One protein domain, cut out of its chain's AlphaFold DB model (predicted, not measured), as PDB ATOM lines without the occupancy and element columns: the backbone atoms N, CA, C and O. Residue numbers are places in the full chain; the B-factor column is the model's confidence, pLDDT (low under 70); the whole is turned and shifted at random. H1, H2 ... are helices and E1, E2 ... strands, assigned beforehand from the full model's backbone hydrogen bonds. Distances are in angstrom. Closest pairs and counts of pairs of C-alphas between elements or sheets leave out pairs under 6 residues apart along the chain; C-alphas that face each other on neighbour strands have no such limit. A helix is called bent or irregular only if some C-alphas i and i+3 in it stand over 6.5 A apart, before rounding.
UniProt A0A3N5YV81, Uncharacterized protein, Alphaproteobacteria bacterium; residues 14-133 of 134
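What this domain is: This is residues 14 to 133 of the 134 residues of an uncharacterized protein of Alphaproteobacteria bacterium (UniProt A0A3N5YV81). Two small lobes sit end to end, each built on a curled sheet of four strands: E1, E6, E5 and E4 make the sheet of the first lobe, and E2, E8, E7 and E3 that of the second. H1 sits between the lobes and is on both sheets, H4 covers the face of the second sheet opposite to H1, and the short H2 and H3 only graze the first sheet. The printed part has 120 residues with four named helices and eight named strands, in the order E1, H1, E2, E3, H2, E4, E5, E6, H3, E7, E8, H4, and its class is mixed, helices and strands. The first sheet, in the order E1, E6, E5, E4, is mixed, and the second, in the order E2, E8, E7, E3, is antiparallel throughout. The whole is only just compact, close to loose, with a radius of gyration of the C-alphas of 16.0 A, and its elongated outline spans 47 by 28 by 19 A.

Where its parts are: E1, residues 14 to 17, begins at C-alpha 14 at (217.538, 218.703, 210.767) and is 9.9 A long. H1 is residues 21 to 27, 10.1 A. E2 is residues 34 to 36, and E3, residues 44 to 50, is 19.1 A long. H2 is residues 55 to 59. E4 is residues 69 to 71, E5 residues 74 to 79, 15.6 A, and E6 residues 87 to 90, 10.5 A. H3, residues 92 to 95, is neither bent nor irregular, but only just: C-alphas 92 and 95 are 6.1 A apart. E7, residues 97 to 105, is 25.5 A long and begins at C-alpha 97 at (209.440, 195.892, 225.702). E8, residues 110 to 118, is 22.0 A from first to last C-alpha and bends by 66 degrees at residue 115. H4, residues 121 to 131, is 15.3 A long and ends at C-alpha 131 at (211.854, 202.729, 246.575).

How they stand to each other: The edge strand E1 is parallel to E6, with N 88 and O 16 within hydrogen-bond range at 2.8 A. E4, E5 and E6 form a meander, each strand the antiparallel neighbour of the one before. In the hairpin E4 and E5, N 76 and O 69 are 2.8 A apart; in the hairpin E5 and E6, N 77 and O 89 are 2.8 A apart. H1 is on this sheet at a height of 9.7 A, over E6; the closest C-alphas of the two are those of Met 21 and Val 89, 6.0 A. H1 is also on the second sheet at a height of 9.2 A and runs across its strands, at 68 degrees to E8 on the local plane. H1 and H3 are close but not clearly touching; their closest C-alphas, Met 21 and Ser 93, are 5.5 A apart. In the second sheet E2 pairs with E8 through N 35 and O 111, 2.9 A. E3 pairs with E7 through N 49 and O 98, 2.8 A. In the hairpin E7 and E8, N 103 and O 112 are 2.8 A apart. H4 is on this sheet at a height of 8.0 A, over E7, and runs along the strands at 20 degrees to E7 on the local plane. The closest C-alphas of H4 and E3 are those of Ala 128 and Tyr 44, 5.6 A. Every O i to N i+4 pair is within hydrogen-bond range in H1, H2 and H4; H3 is too short for such a pair.

The domain as a whole: The two C-alphas farthest apart are those of Gly 73 and Asn 107, 52.1 A. The printed part has no cut, and no link is long. The mean pLDDT of the printed part is 84.1; it is under 70 at residue 29, residues 31 to 32, 55 to 66 and 81 to 84.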
ATOM      1  N   GLN A  14     216.774 219.586 209.900       88.44
ATOM      2  CA  GLN A  14     217.538 218.703 210.767       88.44
ATOM      3  C   GLN A  14     216.590 217.989 211.739       88.44
ATOM      4  O   GLN A  14     215.685 218.616 212.295       88.44
ATOM      5  N   VAL A  15     216.788 216.686 211.910       87.44
ATOM      6  CA  VAL A  15     216.001 215.805 212.780       87.44
ATOM      7  C   VAL A  15     216.919 214.911 213.601       87.44
ATOM      8  O   VAL A  15     218.068 214.677 213.214       87.44
ATOM      9  N   ASN A  16     216.405 214.395 214.716       90.12
ATOM     10  CA  ASN A  16     217.143 213.465 215.564       90.12
ATOM     11  C   ASN A  16     216.750 212.027 215.227       90.12
ATOM     12  O   ASN A  16     215.567 211.699 215.164       90.12
ATOM     13  N   ALA A  17     217.744 211.162 215.062       91.44
ATOM     14  CA  ALA A  17     217.581 209.719 214.992       91.44
ATOM     15  C   ALA A  17     218.247 209.073 216.212       91.44
ATOM     16  O   ALA A  17     219.417 209.326 216.510       91.44
ATOM     17  N   TYR A  18     217.501 208.250 216.931       92.38
ATOM     18  CA  TYR A  18     217.957 207.533 218.117       92.38
ATOM     19  C   TYR A  18     218.332 206.100 217.746       92.38
ATOM     20  O   TYR A  18     217.812 205.545 216.784       92.38
ATOM     21  N   GLU A  19     219.244 205.488 218.491       92.38
ATOM     22  CA  GLU A  19     219.742 204.136 218.219       92.38
ATOM     23  C   GLU A  19     218.771 203.037 218.659       92.38
ATOM     24  O   GLU A  19     218.851 201.912 218.155       92.38
ATOM     25  N   SER A  20     217.879 203.366 219.597       91.25
ATOM     26  CA  SER A  20     216.835 202.498 220.146       91.25
ATOM     27  C   SER A  20     215.668 203.324 220.676       91.25
ATOM     28  O   SER A  20     215.794 204.539 220.875       91.25
ATOM     29  N   MET A  21     214.552 202.660 220.984       88.69
ATOM     30  CA  MET A  21     213.479 203.318 221.716       88.69
ATOM     31  C   MET A  21     213.960 203.766 223.090       88.69
ATOM     32  O   MET A  21     213.680 204.885 223.509       88.69
ATOM     33  N   PHE A  22     214.688 202.900 223.794       90.56
ATOM     34  CA  PHE A  22     215.156 203.209 225.136       90.56
ATOM     35  C   PHE A  22     215.963 204.517 225.194       90.56
ATOM     36  O   PHE A  22     215.791 205.317 226.113       90.56
ATOM     37  N   GLU A  23     216.819 204.757 224.197       90.38
ATOM     38  CA  GLU A  23     217.580 206.004 224.108       90.38
ATOM     39  C   GLU A  23     216.661 207.222 223.943       90.38
ATOM     40  O   GLU A  23     216.828 208.217 224.650       90.38
ATOM     41  N   TYR A  24     215.676 207.127 223.045       88.12
ATOM     42  CA  TYR A  24     214.686 208.180 222.832       88.12
ATOM     43  C   TYR A  24     213.936 208.512 224.125       88.12
ATOM     44  O   TYR A  24     213.864 209.672 224.530       88.12
ATOM     45  N   VAL A  25     213.432 207.490 224.816       84.44
ATOM     46  CA  VAL A  25     212.538 207.692 225.962       84.44
ATOM     47  C   VAL A  25     213.273 208.171 227.203       84.44
ATOM     48  O   VAL A  25     212.722 208.963 227.952       84.44
ATOM     49  N   LYS A  26     214.534 207.762 227.386       83.62
ATOM     50  CA  LYS A  26     215.405 208.250 228.463       83.62
ATOM     51  C   LYS A  26     215.679 209.754 228.352       83.62
ATOM     52  O   LYS A  26     215.912 210.407 229.365       83.62
ATOM     53  N   GLY A  27     215.700 210.284 227.128       72.81
ATOM     54  CA  GLY A  27     215.845 211.715 226.861       72.81
ATOM     55  C   GLY A  27     214.517 212.474 226.810       72.81
ATOM     56  O   GLY A  27     214.534 213.700 226.750       72.81
ATOM     57  N   SER A  28     213.384 211.768 226.820       72.38
ATOM     58  CA  SER A  28     212.046 212.352 226.736       72.38
ATOM     59  C   SER A  28     211.374 212.383 228.102       72.38
ATOM     60  O   SER A  28     211.564 211.475 228.907       72.38
ATOM     61  N   ASP A  29     210.519 213.372 228.336       68.94
ATOM     62  CA  ASP A  29     209.628 213.333 229.490       68.94
ATOM     63  C   ASP A  29     208.578 212.231 229.264       68.94
ATOM     64  O   ASP A  29     207.732 212.314 228.363       68.94
ATOM     65  N   ILE A  30     208.680 211.138 230.023       70.31
ATOM     66  CA  ILE A  30     207.643 210.113 230.049       70.31
ATOM     67  C   ILE A  30     206.531 210.682 230.918       70.31
ATOM     68  O   ILE A  30     206.606 210.623 232.141       70.31
ATOM     69  N   GLY A  31     205.533 211.278 230.261       63.41
ATOM     70  CA  GLY A  31     204.404 211.911 230.934       63.41
ATOM     71  C   GLY A  31     203.749 211.017 231.992       63.41
ATOM     72  O   GLY A  31     203.881 209.790 231.987       63.41
ATOM     73  N   TYR A  32     203.014 211.651 232.904       66.56
ATOM     74  CA  TYR A  32     202.325 210.986 234.007       66.56
ATOM     75  C   TYR A  32     201.186 210.094 233.499       66.56
ATOM     76  O   TYR A  32     200.037 210.521 233.399       66.56
ATOM     77  N   TYR A  33     201.507 208.843 233.177       77.38
ATOM     78  CA  TYR A  33     200.503 207.817 232.938       77.38
ATOM     79  C   TYR A  33     199.902 207.366 234.262       77.38
ATOM     80  O   TYR A  33     200.625 207.064 235.215       77.38
ATOM     81  N   GLU A  34     198.578 207.313 234.313       84.94
ATOM     82  CA  GLU A  34     197.838 206.725 235.421       84.94
ATOM     83  C   GLU A  34     197.247 205.390 234.976       84.94
ATOM     84  O   GLU A  34     196.781 205.246 233.845       84.94
ATOM     85  N   ILE A  35     197.275 204.412 235.875       87.19
ATOM     86  CA  ILE A  35     196.580 203.137 235.701       87.19
ATOM     87  C   ILE A  35     195.658 202.885 236.889       87.19
ATOM     88  O   ILE A  35     195.852 203.430 237.984       87.19
ATOM     89  N   ASP A  36     194.665 202.030 236.666       85.44
ATOM     90  CA  ASP A  36     193.687 201.677 237.685       85.44
ATOM     91  C   ASP A  36     194.352 201.045 238.911       85.44
ATOM     92  O   ASP A  36     195.161 200.113 238.825       85.44
ATOM     93  N   TYR A  37     193.953 201.523 240.087       88.25
ATOM     94  CA  TYR A  37     194.350 200.913 241.345       88.25
ATOM     95  C   TYR A  37     193.740 199.517 241.489       88.25
ATOM     96  O   TYR A  37     192.552 199.300 241.258       88.25
ATOM     97  N   THR A  38     194.551 198.566 241.943       87.50
ATOM     98  CA  THR A  38     194.092 197.224 242.317       87.50
ATOM     99  C   THR A  38     194.477 196.946 243.764       87.50
ATOM    100  O   THR A  38     195.622 197.175 244.157       87.50
ATOM    101  N   GLU A  39     193.540 196.417 244.550       84.56
ATOM    102  CA  GLU A  39     193.811 196.021 245.933       84.56
ATOM    103  C   GLU A  39     194.946 194.988 246.007       84.56
ATOM    104  O   GLU A  39     195.072 194.109 245.152       84.56
ATOM    105  N   ASN A  40     195.767 195.084 247.058       84.94
ATOM    106  CA  ASN A  40     196.940 194.235 247.309       84.94
ATOM    107  C   ASN A  40     198.109 194.388 246.315       84.94
ATOM    108  O   ASN A  40     199.075 193.625 246.402       84.94
ATOM    109  N   ARG A  41     198.084 195.377 245.407       87.31
ATOM    110  CA  ARG A  41     199.302 195.771 244.682       87.31
ATOM    111  C   ARG A  41     200.321 196.388 245.654       87.31
ATOM    112  O   ARG A  41     199.925 197.116 246.567       87.31
ATOM    113  N   PRO A  42     201.627 196.119 245.478       90.81
ATOM    114  CA  PRO A  42     202.667 196.832 246.209       90.81
ATOM    115  C   PRO A  42     202.617 198.337 245.924       90.81
ATOM    116  O   PRO A  42     202.263 198.734 244.818       90.81
ATOM    117  N   GLU A  43     203.052 199.149 246.889       92.94
ATOM    118  CA  GLU A  43     203.111 200.612 246.755       92.94
ATOM    119  C   GLU A  43     203.906 201.062 245.521       92.94
ATOM    120  O   GLU A  43     203.444 201.921 244.788       92.94
ATOM    121  N   TYR A  44     205.042 200.424 245.234       95.25
ATOM    122  CA  TYR A  44     205.766 200.592 243.969       95.25
ATOM    123  C   TYR A  44     205.780 199.280 243.205       95.25
ATOM    124  O   TYR A  44     206.154 198.267 243.791       95.25
ATOM    125  N   PHE A  45     205.455 199.239 241.919       94.62
ATOM    126  CA  PHE A  45     205.481 198.004 241.122       94.62
ATOM    127  C   PHE A  45     205.885 198.275 239.675       94.62
ATOM    128  O   PHE A  45     205.806 199.403 239.201       94.62
ATOM    129  N   VAL A  46     206.363 197.228 239.004       95.19
ATOM    130  CA  VAL A  46     206.850 197.295 237.623       95.19
ATOM    131  C   VAL A  46     205.735 196.893 236.675       95.19
ATOM    132  O   VAL A  46     205.077 195.880 236.911       95.19
ATOM    133  N   GLU A  47     205.587 197.640 235.590       93.31
ATOM    134  CA  GLU A  47     204.747 197.281 234.450       93.31
ATOM    135  C   GLU A  47     205.565 197.267 233.162       93.31
ATOM    136  O   GLU A  47     206.570 197.975 233.024       93.31
ATOM    137  N   GLU A  48     205.114 196.443 232.219       93.00
ATOM    138  CA  GLU A  48     205.598 196.488 230.846       93.00
ATOM    139  C   GLU A  48     205.076 197.753 230.172       93.00
ATOM    140  O   GLU A  48     203.894 198.085 230.244       93.00
ATOM    141  N   TRP A  49     205.961 198.429 229.459       86.94
ATOM    142  CA  TRP A  49     205.603 199.503 228.564       86.94
ATOM    143  C   TRP A  49     205.909 199.082 227.129       86.94
ATOM    144  O   TRP A  49     207.064 198.935 226.722       86.94
ATOM    145  N   ARG A  50     204.833 198.848 226.375       82.62
ATOM    146  CA  ARG A  50     204.878 198.463 224.967       82.62
ATOM    147  C   ARG A  50     204.619 199.693 224.124       82.62
ATOM    148  O   ARG A  50     203.517 200.234 224.138       82.62
ATOM    149  N   ILE A  51     205.636 200.132 223.393       75.94
ATOM    150  CA  ILE A  51     205.573 201.399 222.654       75.94
ATOM    151  C   ILE A  51     204.494 201.331 221.584       75.94
ATOM    152  O   ILE A  51     203.779 202.302 221.395       75.94
ATOM    153  N   GLU A  52     204.328 200.185 220.919       74.75
ATOM    154  CA  GLU A  52     203.274 199.964 219.914       74.75
ATOM    155  C   GLU A  52     201.848 200.231 220.431       74.75
ATOM    156  O   GLU A  52     200.931 200.397 219.631       74.75
ATOM    157  N   GLN A  53     201.661 200.272 221.756       74.38
ATOM    158  CA  GLN A  53     200.396 200.570 222.432       74.38
ATOM    159  C   GLN A  53     200.339 202.013 222.965       74.38
ATOM    160  O   GLN A  53     199.309 202.438 223.482       74.38
ATOM    161  N   ASP A  54     201.435 202.770 222.865       74.88
ATOM    162  CA  ASP A  54     201.526 204.173 223.260       74.88
ATOM    163  C   ASP A  54     201.199 205.079 222.067       74.88
ATOM    164  O   ASP A  54     202.071 205.554 221.329       74.88
ATOM    165  N   ASP A  55     199.903 205.346 221.908       66.81
ATOM    166  CA  ASP A  55     199.385 206.238 220.872       66.81
ATOM    167  C   ASP A  55     200.005 207.643 220.941       66.81
ATOM    168  O   ASP A  55     200.195 208.286 219.907       66.81
ATOM    169  N   SER A  56     200.367 208.127 222.135       66.62
ATOM    170  CA  SER A  56     200.973 209.454 222.285       66.62
ATOM    171  C   SER A  56     202.369 209.512 221.668       66.62
ATOM    172  O   SER A  56     202.739 210.533 221.092       66.62
ATOM    173  N   ALA A  57     203.126 208.414 221.758       64.12
ATOM    174  CA  ALA A  57     204.465 208.313 221.204       64.12
ATOM    175  C   ALA A  57     204.424 208.210 219.674       64.12
ATOM    176  O   ALA A  57     205.231 208.847 218.993       64.12
ATOM    177  N   PHE A  58     203.476 207.447 219.128       59.31
ATOM    178  CA  PHE A  58     203.369 207.200 217.688       59.31
ATOM    179  C   PHE A  58     202.669 208.302 216.904       59.31
ATOM    180  O   PHE A  58     203.073 208.608 215.780       59.31
ATOM    181  N   TYR A  59     201.603 208.872 217.455       54.72
ATOM    182  CA  TYR A  59     200.748 209.774 216.691       54.72
ATOM    183  C   TYR A  59     201.039 211.245 216.963       54.72
ATOM    184  O   TYR A  59     200.773 212.060 216.077       54.72
ATOM    185  N   GLY A  60     201.634 211.587 218.116       54.22
ATOM    186  CA  GLY A  60     201.840 212.973 218.529       54.22
ATOM    187  C   GLY A  60     200.605 213.857 218.274       54.22
ATOM    188  O   GLY A  60     199.473 213.382 218.174       54.22
ATOM    189  N   TYR A  61     200.830 215.159 218.115       45.81
ATOM    190  CA  TYR A  61     199.870 216.082 217.504       45.81
ATOM    191  C   TYR A  61     200.434 216.501 216.138       45.81
ATOM    192  O   TYR A  61     201.408 217.251 216.076       45.81
ATOM    193  N   GLY A  62     199.887 215.997 215.026       52.31
ATOM    194  CA  GLY A  62     200.250 216.486 213.688       52.31
ATOM    195  C   GLY A  62     200.059 215.502 212.534       52.31
ATOM    196  O   GLY A  62     199.767 214.323 212.716       52.31
ATOM    197  N   GLU A  63     200.234 216.007 211.311       51.44
ATOM    198  CA  GLU A  63     200.066 215.231 210.081       51.44
ATOM    199  C   GLU A  63     201.184 214.182 209.914       51.44
ATOM    200  O   GLU A  63     202.355 214.410 210.243       51.44
ATOM    201  N   LYS A  64     200.816 213.002 209.401       53.22
ATOM    202  CA  LYS A  64     201.656 211.796 209.235       53.22
ATOM    203  C   LYS A  64     202.754 211.926 208.161       53.22
ATOM    204  O   LYS A  64     203.327 210.924 207.750       53.22
ATOM    205  N   GLU A  65     203.027 213.128 207.661       53.16
ATOM    206  CA  GLU A  65     203.660 213.324 206.346       53.16
ATOM    207  C   GLU A  65     205.171 213.066 206.285       53.16
ATOM    208  O   GLU A  65     205.739 213.041 205.196       53.16
ATOM    209  N   VAL A  66     205.835 212.796 207.412       59.22
ATOM    210  CA  VAL A  66     207.222 212.305 207.406       59.22
ATOM    211  C   VAL A  66     207.209 210.864 207.883       59.22
ATOM    212  O   VAL A  66     207.221 210.600 209.084       59.22
ATOM    213  N   GLY A  67     207.061 209.952 206.922       73.94
ATOM    214  CA  GLY A  67     207.038 208.507 207.142       73.94
ATOM    215  C   GLY A  67     208.413 207.940 207.506       73.94
ATOM    216  O   GLY A  67     209.210 208.595 208.175       73.94
ATOM    217  N   GLU A  68     208.689 206.713 207.064       86.12
ATOM    218  CA  GLU A  68     209.971 206.042 207.299       86.12
ATOM    219  C   GLU A  68     211.137 206.732 206.569       86.12
ATOM    220  O   GLU A  68     210.986 207.219 205.447       86.12
ATOM    221  N   ILE A  69     212.317 206.727 207.193       87.62
ATOM    222  CA  ILE A  69     213.591 207.118 206.575       87.62
ATOM    223  C   ILE A  69     214.582 205.955 206.639       87.62
ATOM    224  O   ILE A  69     214.461 205.064 207.482       87.62
ATOM    225  N   GLU A  70     215.584 205.969 205.764       90.75
ATOM    226  CA  GLU A  70     216.684 205.005 205.780       90.75
ATOM    227  C   GLU A  70     217.998 205.732 206.073       90.75
ATOM    228  O   GLU A  70     218.323 206.729 205.427       90.75
ATOM    229  N   ILE A  71     218.739 205.239 207.065       88.75
ATOM    230  CA  ILE A  71     220.058 205.744 207.458       88.75
ATOM    231  C   ILE A  71     220.986 204.532 207.497       88.75
ATOM    232  O   ILE A  71     220.710 203.573 208.217       88.75
ATOM    233  N   ASP A  72     222.051 204.553 206.694       89.75
ATOM    234  CA  ASP A  72     223.054 203.479 206.619       89.75
ATOM    235  C   ASP A  72     222.458 202.063 206.434       89.75
ATOM    236  O   ASP A  72     222.944 201.082 206.995       89.75
ATOM    237  N   GLY A  73     221.377 201.942 205.653       90.38
ATOM    238  CA  GLY A  73     220.693 200.668 205.386       90.38
ATOM    239  C   GLY A  73     219.752 200.185 206.497       90.38
ATOM    240  O   GLY A  73     219.133 199.129 206.357       90.38
ATOM    241  N   ARG A  74     219.608 200.938 207.596       93.75
ATOM    242  CA  ARG A  74     218.633 200.671 208.663       93.75
ATOM    243  C   ARG A  74     217.421 201.582 208.497       93.75
ATOM    244  O   ARG A  74     217.556 202.777 208.235       93.75
ATOM    245  N   LYS A  75     216.225 201.009 208.654       92.19
ATOM    246  CA  LYS A  75     214.956 201.742 208.583       92.19
ATOM    247  C   LYS A  75     214.596 202.356 209.925       92.19
ATOM    248  O   LYS A  75     214.655 201.686 210.954       92.19
ATOM    249  N   PHE A  76     214.134 203.594 209.878       91.75
ATOM    250  CA  PHE A  76     213.660 204.341 211.029       91.75
ATOM    251  C   PHE A  76     212.249 204.838 210.766       91.75
ATOM    252  O   PHE A  76     211.933 205.259 209.655       91.75
ATOM    253  N   THR A  77     211.417 204.829 211.796       88.25
ATOM    254  CA  THR A  77     210.093 205.441 211.768       88.25
ATOM    255  C   THR A  77     210.077 206.697 212.622       88.25
ATOM    256  O   THR A  77     210.863 206.840 213.564       88.25
ATOM    257  N   ARG A  78     209.179 207.616 212.285       85.12
ATOM    258  CA  ARG A  78     208.954 208.812 213.084       85.12
ATOM    259  C   ARG A  78     208.323 208.427 214.420       85.12
ATOM    260  O   ARG A  78     207.400 207.620 214.470       85.12
ATOM    261  N   ILE A  79     208.788 209.070 215.480       82.69
ATOM    262  CA  ILE A  79     208.217 209.000 216.822       82.69
ATOM    263  C   ILE A  79     208.234 210.395 217.423       82.69
ATOM    264  O   ILE A  79     209.198 211.116 217.212       82.69
ATOM    265  N   ASN A  80     207.191 210.808 218.137       75.56
ATOM    266  CA  ASN A  80     207.145 212.139 218.732       75.56
ATOM    267  C   ASN A  80     206.220 212.180 219.946       75.56
ATOM    268  O   ASN A  80     205.016 212.004 219.819       75.56
ATOM    269  N   ARG A  81     206.777 212.553 221.098       67.56
ATOM    270  CA  ARG A  81     206.037 212.977 222.283       67.56
ATOM    271  C   ARG A  81     206.056 214.502 222.325       67.56
ATOM    272  O   ARG A  81     207.039 215.096 222.754       67.56
ATOM    273  N   GLY A  82     205.001 215.131 221.810       62.97
ATOM    274  CA  GLY A  82     204.863 216.591 221.744       62.97
ATOM    275  C   GLY A  82     204.845 217.169 220.323       62.97
ATOM    276  O   GLY A  82     204.898 216.445 219.329       62.97
ATOM    277  N   GLU A  83     204.716 218.495 220.237       60.38
ATOM    278  CA  GLU A  83     204.347 219.210 219.002       60.38
ATOM    279  C   GLU A  83     205.534 219.707 218.156       60.38
ATOM    280  O   GLU A  83     205.382 219.946 216.959       60.38
ATOM    281  N   THR A  84     206.718 219.898 218.745       65.38
ATOM    282  CA  THR A  84     207.738 220.784 218.147       65.38
ATOM    283  C   THR A  84     208.915 220.082 217.473       65.38
ATOM    284  O   THR A  84     209.536 220.661 216.577       65.38
ATOM    285  N   GLU A  85     209.227 218.845 217.849       73.88
ATOM    286  CA  GLU A  85     210.394 218.118 217.335       73.88
ATOM    287  C   GLU A  85     209.988 217.019 216.349       73.88
ATOM    288  O   GLU A  85     208.832 216.604 216.304       73.88
ATOM    289  N   ILE A  86     210.909 216.599 215.479       81.62
ATOM    290  CA  ILE A  86     210.735 215.412 214.634       81.62
ATOM    291  C   ILE A  86     211.853 214.461 215.025       81.62
ATOM    292  O   ILE A  86     213.022 214.741 214.756       81.62
ATOM    293  N   ASN A  87     211.472 213.362 215.663       87.12
ATOM    294  CA  ASN A  87     212.388 212.338 216.119       87.12
ATOM    295  C   ASN A  87     212.138 211.025 215.372       87.12
ATOM    296  O   ASN A  87     211.044 210.760 214.868       87.12
ATOM    297  N   TYR A  88     213.184 210.215 215.289       89.38
ATOM    298  CA  TYR A  88     213.194 208.940 214.594       89.38
ATOM    299  C   TYR A  88     213.787 207.855 215.477       89.38
ATOM    300  O   TYR A  88     214.805 208.066 216.130       89.38
ATOM    301  N   VAL A  89     213.180 206.678 215.445       90.81
ATOM    302  CA  VAL A  89     213.679 205.464 216.100       90.81
ATOM    303  C   VAL A  89     213.695 204.323 215.095       90.81
ATOM    304  O   VAL A  89     212.935 204.358 214.122       90.81
ATOM    305  N   PRO A  90     214.539 203.306 215.287       92.50
ATOM    306  CA  PRO A  90     214.563 202.162 214.398       92.50
ATOM    307  C   PRO A  90     213.221 201.428 214.395       92.50
ATOM    308  O   PRO A  90     212.571 201.306 215.433       92.50
ATOM    309  N   VAL A  91     212.802 200.924 213.234       90.00
ATOM    310  CA  VAL A  91     211.523 200.196 213.111       90.00
ATOM    311  C   VAL A  91     211.508 198.933 213.983       90.00
ATOM    312  O   VAL A  91     210.488 198.596 214.575       90.00
ATOM    313  N   ASP A  92     212.646 198.253 214.110       89.94
ATOM    314  CA  ASP A  92     212.818 197.088 214.982       89.94
ATOM    315  C   ASP A  92     212.641 197.431 216.470       89.94
ATOM    316  O   ASP A  92     212.093 196.626 217.227       89.94
ATOM    317  N   SER A  93     212.991 198.656 216.874       89.44
ATOM    318  CA  SER A  93     212.836 199.121 218.254       89.44
ATOM    319  C   SER A  93     211.387 199.343 218.687       89.44
ATOM    320  O   SER A  93     211.126 199.492 219.876       89.44
ATOM    321  N   LEU A  94     210.420 199.339 217.768       84.69
ATOM    322  CA  LEU A  94     209.001 199.474 218.122       84.69
ATOM    323  C   LEU A  94     208.454 198.261 218.880       84.69
ATOM    324  O   LEU A  94     207.483 198.381 219.623       84.69
ATOM    325  N   THR A  95     209.089 197.106 218.679       85.81
ATOM    326  CA  THR A  95     208.740 195.846 219.346       85.81
ATOM    327  C   THR A  95     209.494 195.645 220.663       85.81
ATOM    328  O   THR A  95     209.275 194.651 221.356       85.81
ATOM    329  N   GLU A  96     210.385 196.579 221.027       87.31
ATOM    330  CA  GLU A  96     211.071 196.549 222.317       87.31
ATOM    331  C   GLU A  96     210.042 196.635 223.451       87.31
ATOM    332  O   GLU A  96     209.137 197.466 223.451       87.31
ATOM    333  N   THR A  97     210.184 195.763 224.447       90.38
ATOM    334  CA  THR A  97     209.440 195.892 225.702       90.38
ATOM    335  C   THR A  97     210.314 196.648 226.682       90.38
ATOM    336  O   THR A  97     211.385 196.168 227.056       90.38
ATOM    337  N   LEU A  98     209.856 197.827 227.090       92.25
ATOM    338  CA  LEU A  98     210.477 198.601 228.154       92.25
ATOM    339  C   LEU A  98     209.719 198.371 229.457       92.25
ATOM    340  O   LEU A  98     208.644 197.773 229.474       92.25
ATOM    341  N   TYR A  99     210.281 198.838 230.561       93.50
ATOM    342  CA  TYR A  99     209.684 198.667 231.879       93.50
ATOM    343  C   TYR A  99     209.625 200.005 232.583       93.50
ATOM    344  O   TYR A  99     210.562 200.792 232.495       93.50
ATOM    345  N   THR A 100     208.539 200.258 233.298       92.38
ATOM    346  CA  THR A 100     208.388 201.464 234.111       92.38
ATOM    347  C   THR A 100     207.843 201.118 235.486       92.38
ATOM    348  O   THR A 100     207.306 200.028 235.700       92.38
ATOM    349  N   ILE A 101     208.029 202.031 236.432       94.12
ATOM    350  CA  ILE A 101     207.590 201.864 237.810       94.12
ATOM    351  C   ILE A 101     206.390 202.770 238.052       94.12
ATOM    352  O   ILE A 101     206.409 203.961 237.746       94.12
ATOM    353  N   TYR A 102     205.361 202.194 238.657       93.88
ATOM    354  CA  TYR A 102     204.190 202.910 239.130       93.88
ATOM    355  C   TYR A 102     204.196 202.985 240.650       93.88
ATOM    356  O   TYR A 102     204.511 201.999 241.319       93.88
ATOM    357  N   TYR A 103     203.807 204.143 241.173       94.12
ATOM    358  CA  TYR A 103     203.489 204.379 242.575       94.12
ATOM    359  C   TYR A 103     201.970 204.327 242.775       94.12
ATOM    360  O   TYR A 103     201.258 205.101 242.141       94.12
ATOM    361  N   CYS A 104     201.467 203.444 243.637       93.50
ATOM    362  CA  CYS A 104     200.061 203.362 244.023       93.50
ATOM    363  C   CYS A 104     199.798 204.081 245.348       93.50
ATOM    364  O   CYS A 104     200.194 203.606 246.413       93.50
ATOM    365  N   ASP A 105     198.995 205.140 245.295       89.69
ATOM    366  CA  ASP A 105     198.419 205.763 246.480       89.69
ATOM    367  C   ASP A 105     197.098 205.065 246.832       89.69
ATOM    368  O   ASP A 105     196.081 205.200 246.142       89.69
ATOM    369  N   SER A 106     197.108 204.310 247.931       87.00
ATOM    370  CA  SER A 106     195.925 203.595 248.427       87.00
ATOM    371  C   SER A 106     194.811 204.515 248.942       87.00
ATOM    372  O   SER A 106     193.639 204.140 248.873       87.00
ATOM    373  N   ASN A 107     195.138 205.726 249.401       87.50
ATOM    374  CA  ASN A 107     194.150 206.704 249.855       87.50
ATOM    375  C   ASN A 107     193.425 207.321 248.662       87.50
ATOM    376  O   ASN A 107     192.202 207.456 248.669       87.50
ATOM    377  N   MET A 108     194.187 207.671 247.624       88.81
ATOM    378  CA  MET A 108     193.643 208.242 246.392       88.81
ATOM    379  C   MET A 108     193.106 207.182 245.423       88.81
ATOM    380  O   MET A 108     192.456 207.545 244.446       88.81
ATOM    381  N   LYS A 109     193.354 205.891 245.691       88.50
ATOM    382  CA  LYS A 109     193.008 204.755 244.821       88.50
ATOM    383  C   LYS A 109     193.459 204.974 243.378       88.50
ATOM    384  O   LYS A 109     192.695 204.753 242.440       88.50
ATOM    385  N   LYS A 110     194.711 205.393 243.205       90.56
ATOM    386  CA  LYS A 110     195.315 205.625 241.889       90.56
ATOM    387  C   LYS A 110     196.757 205.156 241.860       90.56
ATOM    388  O   LYS A 110     197.421 205.181 242.897       90.56
ATOM    389  N   CYS A 111     197.239 204.767 240.684       92.56
ATOM    390  CA  CYS A 111     198.642 204.441 240.488       92.56
ATOM    391  C   CYS A 111     199.222 205.289 239.358       92.56
ATOM    392  O   CYS A 111     198.652 205.338 238.272       92.56
ATOM    393  N   THR A 112     200.347 205.951 239.607       91.69
ATOM    394  CA  THR A 112     200.958 206.912 238.682       91.69
ATOM    395  C   THR A 112     202.376 206.478 238.334       91.69
ATOM    396  O   THR A 112     203.139 206.080 239.213       91.69
ATOM    397  N   CYS A 113     202.729 206.549 237.054       89.88
ATOM    398  CA  CYS A 113     204.086 206.329 236.567       89.88
ATOM    399  C   CYS A 113     205.040 207.349 237.206       89.88
ATOM    400  O   CYS A 113     204.746 208.545 237.224       89.88
ATOM    401  N   ILE A 114     206.185 206.892 237.716       90.50
ATOM    402  CA  ILE A 114     207.171 207.772 238.368       90.50
ATOM    403  C   ILE A 114     208.166 208.406 237.381       90.50
ATOM    404  O   ILE A 114     209.104 209.075 237.803       90.50
ATOM    405  N   GLY A 115     207.995 208.172 236.076       87.06
ATOM    406  CA  GLY A 115     208.843 208.726 235.013       87.06
ATOM    407  C   GLY A 115     210.175 207.994 234.798       87.06
ATOM    408  O   GLY A 115     210.935 208.362 233.907       87.06
ATOM    409  N   GLU A 116     210.469 206.943 235.567       90.38
ATOM    410  CA  GLU A 116     211.652 206.098 235.357       90.38
ATOM    411  C   GLU A 116     211.337 204.967 234.354       90.38
ATOM    412  O   GLU A 116     210.325 204.269 234.484       90.38
ATOM    413  N   VAL A 117     212.210 204.769 233.359       90.75
ATOM    414  CA  VAL A 117     212.101 203.701 232.348       90.75
ATOM    415  C   VAL A 117     213.387 202.881 232.285       90.75
ATOM    416  O   VAL A 117     214.489 203.415 232.414       90.75
ATOM    417  N   PHE A 118     213.239 201.577 232.056       93.06
ATOM    418  CA  PHE A 118     214.305 200.579 232.079       93.06
ATOM    419  C   PHE A 118     214.247 199.682 230.840       93.06
ATOM    420  O   PHE A 118     213.165 199.388 230.328       93.06
ATOM    421  N   GLN A 119     215.413 199.210 230.387       92.94
ATOM    422  CA  GLN A 119     215.507 198.216 229.308       92.94
ATOM    423  C   GLN A 119     215.148 196.814 229.788       92.94
ATOM    424  O   GLN A 119     214.674 195.996 229.006       92.94
ATOM    425  N   THR A 120     215.386 196.520 231.068       94.75
ATOM    426  CA  THR A 120     215.184 195.185 231.624       94.75
ATOM    427  C   THR A 120     214.237 195.208 232.816       94.75
ATOM    428  O   THR A 120     214.217 196.144 233.622       94.75
ATOM    429  N   LYS A 121     213.469 194.126 232.960       96.50
ATOM    430  CA  LYS A 121     212.576 193.930 234.104       96.50
ATOM    431  C   LYS A 121     213.347 193.882 235.420       96.50
ATOM    432  O   LYS A 121     212.885 194.400 236.428       96.50
ATOM    433  N   GLU A 122     214.520 193.260 235.409       97.62
ATOM    434  CA  GLU A 122     215.355 193.043 236.592       97.62
ATOM    435  C   GLU A 122     215.853 194.367 237.187       97.62
ATOM    436  O   GLU A 122     215.804 194.548 238.406       97.62
ATOM    437  N   GLU A 123     216.267 195.314 236.341       97.06
ATOM    438  CA  GLU A 123     216.645 196.667 236.765       97.06
ATOM    439  C   GLU A 123     215.456 197.417 237.366       97.06
ATOM    440  O   GLU A 123     215.567 197.959 238.470       97.06
ATOM    441  N   ALA A 124     214.303 197.380 236.693       96.44
ATOM    442  CA  ALA A 124     213.081 198.012 237.179       96.44
ATOM    443  C   ALA A 124     212.627 197.413 238.521       96.44
ATOM    444  O   ALA A 124     212.278 198.135 239.455       96.44
ATOM    445  N   GLU A 125     212.670 196.087 238.666       97.19
ATOM    446  CA  GLU A 125     212.286 195.401 239.900       97.19
ATOM    447  C   GLU A 125     213.253 195.688 241.045       97.19
ATOM    448  O   GLU A 125     212.828 195.807 242.199       97.19
ATOM    449  N   LYS A 126     214.554 195.777 240.751       97.44
ATOM    450  CA  LYS A 126     215.558 196.171 241.738       97.44
ATOM    451  C   LYS A 126     215.263 197.580 242.247       97.44
ATOM    452  O   LYS A 126     215.166 197.764 243.459       97.44
ATOM    453  N   ARG A 127     215.029 198.530 241.341       96.69
ATOM    454  CA  ARG A 127     214.709 199.916 241.690       96.69
ATOM    455  C   ARG A 127     213.385 200.042 242.450       96.69
ATOM    456  O   ARG A 127     213.334 200.708 243.478       96.69
ATOM    457  N   ALA A 128     212.342 199.319 242.045       96.38
ATOM    458  CA  ALA A 128     211.070 199.292 242.769       96.38
ATOM    459  C   ALA A 128     211.217 198.749 244.203       96.38
ATOM    460  O   ALA A 128     210.523 199.198 245.109       96.38
ATOM    461  N   LYS A 129     212.121 197.786 244.441       96.00
ATOM    462  CA  LYS A 129     212.420 197.288 245.798       96.00
ATOM    463  C   LYS A 129     213.176 198.310 246.643       96.00
ATOM    464  O   LYS A 129     212.980 198.317 247.854       96.00
ATOM    465  N   GLU A 130     214.048 199.109 246.034       96.50
ATOM    466  CA  GLU A 130     214.766 200.195 246.709       96.50
ATOM    467  C   GLU A 130     213.787 201.286 247.157       96.50
ATOM    468  O   GLU A 130     213.766 201.607 248.338       96.50
ATOM    469  N   LEU A 131     212.881 201.720 246.273       95.38
ATOM    470  CA  LEU A 131     211.854 202.729 246.575       95.38
ATOM    471  C   LEU A 131     210.914 202.336 247.725       95.38
ATOM    472  O   LEU A 131     210.475 203.188 248.481       95.38
ATOM    473  N   ARG A 132     210.623 201.042 247.903       92.31
ATOM    474  CA  ARG A 132     209.807 200.542 249.033       92.31
ATOM    475  C   ARG A 132     210.543 200.536 250.380       92.31
ATOM    476  O   ARG A 132     209.948 200.163 251.388       92.31
ATOM    477  N   ARG A 133     211.858 200.766 250.386       88.38
ATOM    478  CA  ARG A 133     212.703 200.751 251.593       88.38
ATOM    479  C   ARG A 133     213.093 202.153 252.057       88.38
ATOM    480  O   ARG A 133     213.659 202.257 253.144       88.38
TER     481      ARG A 133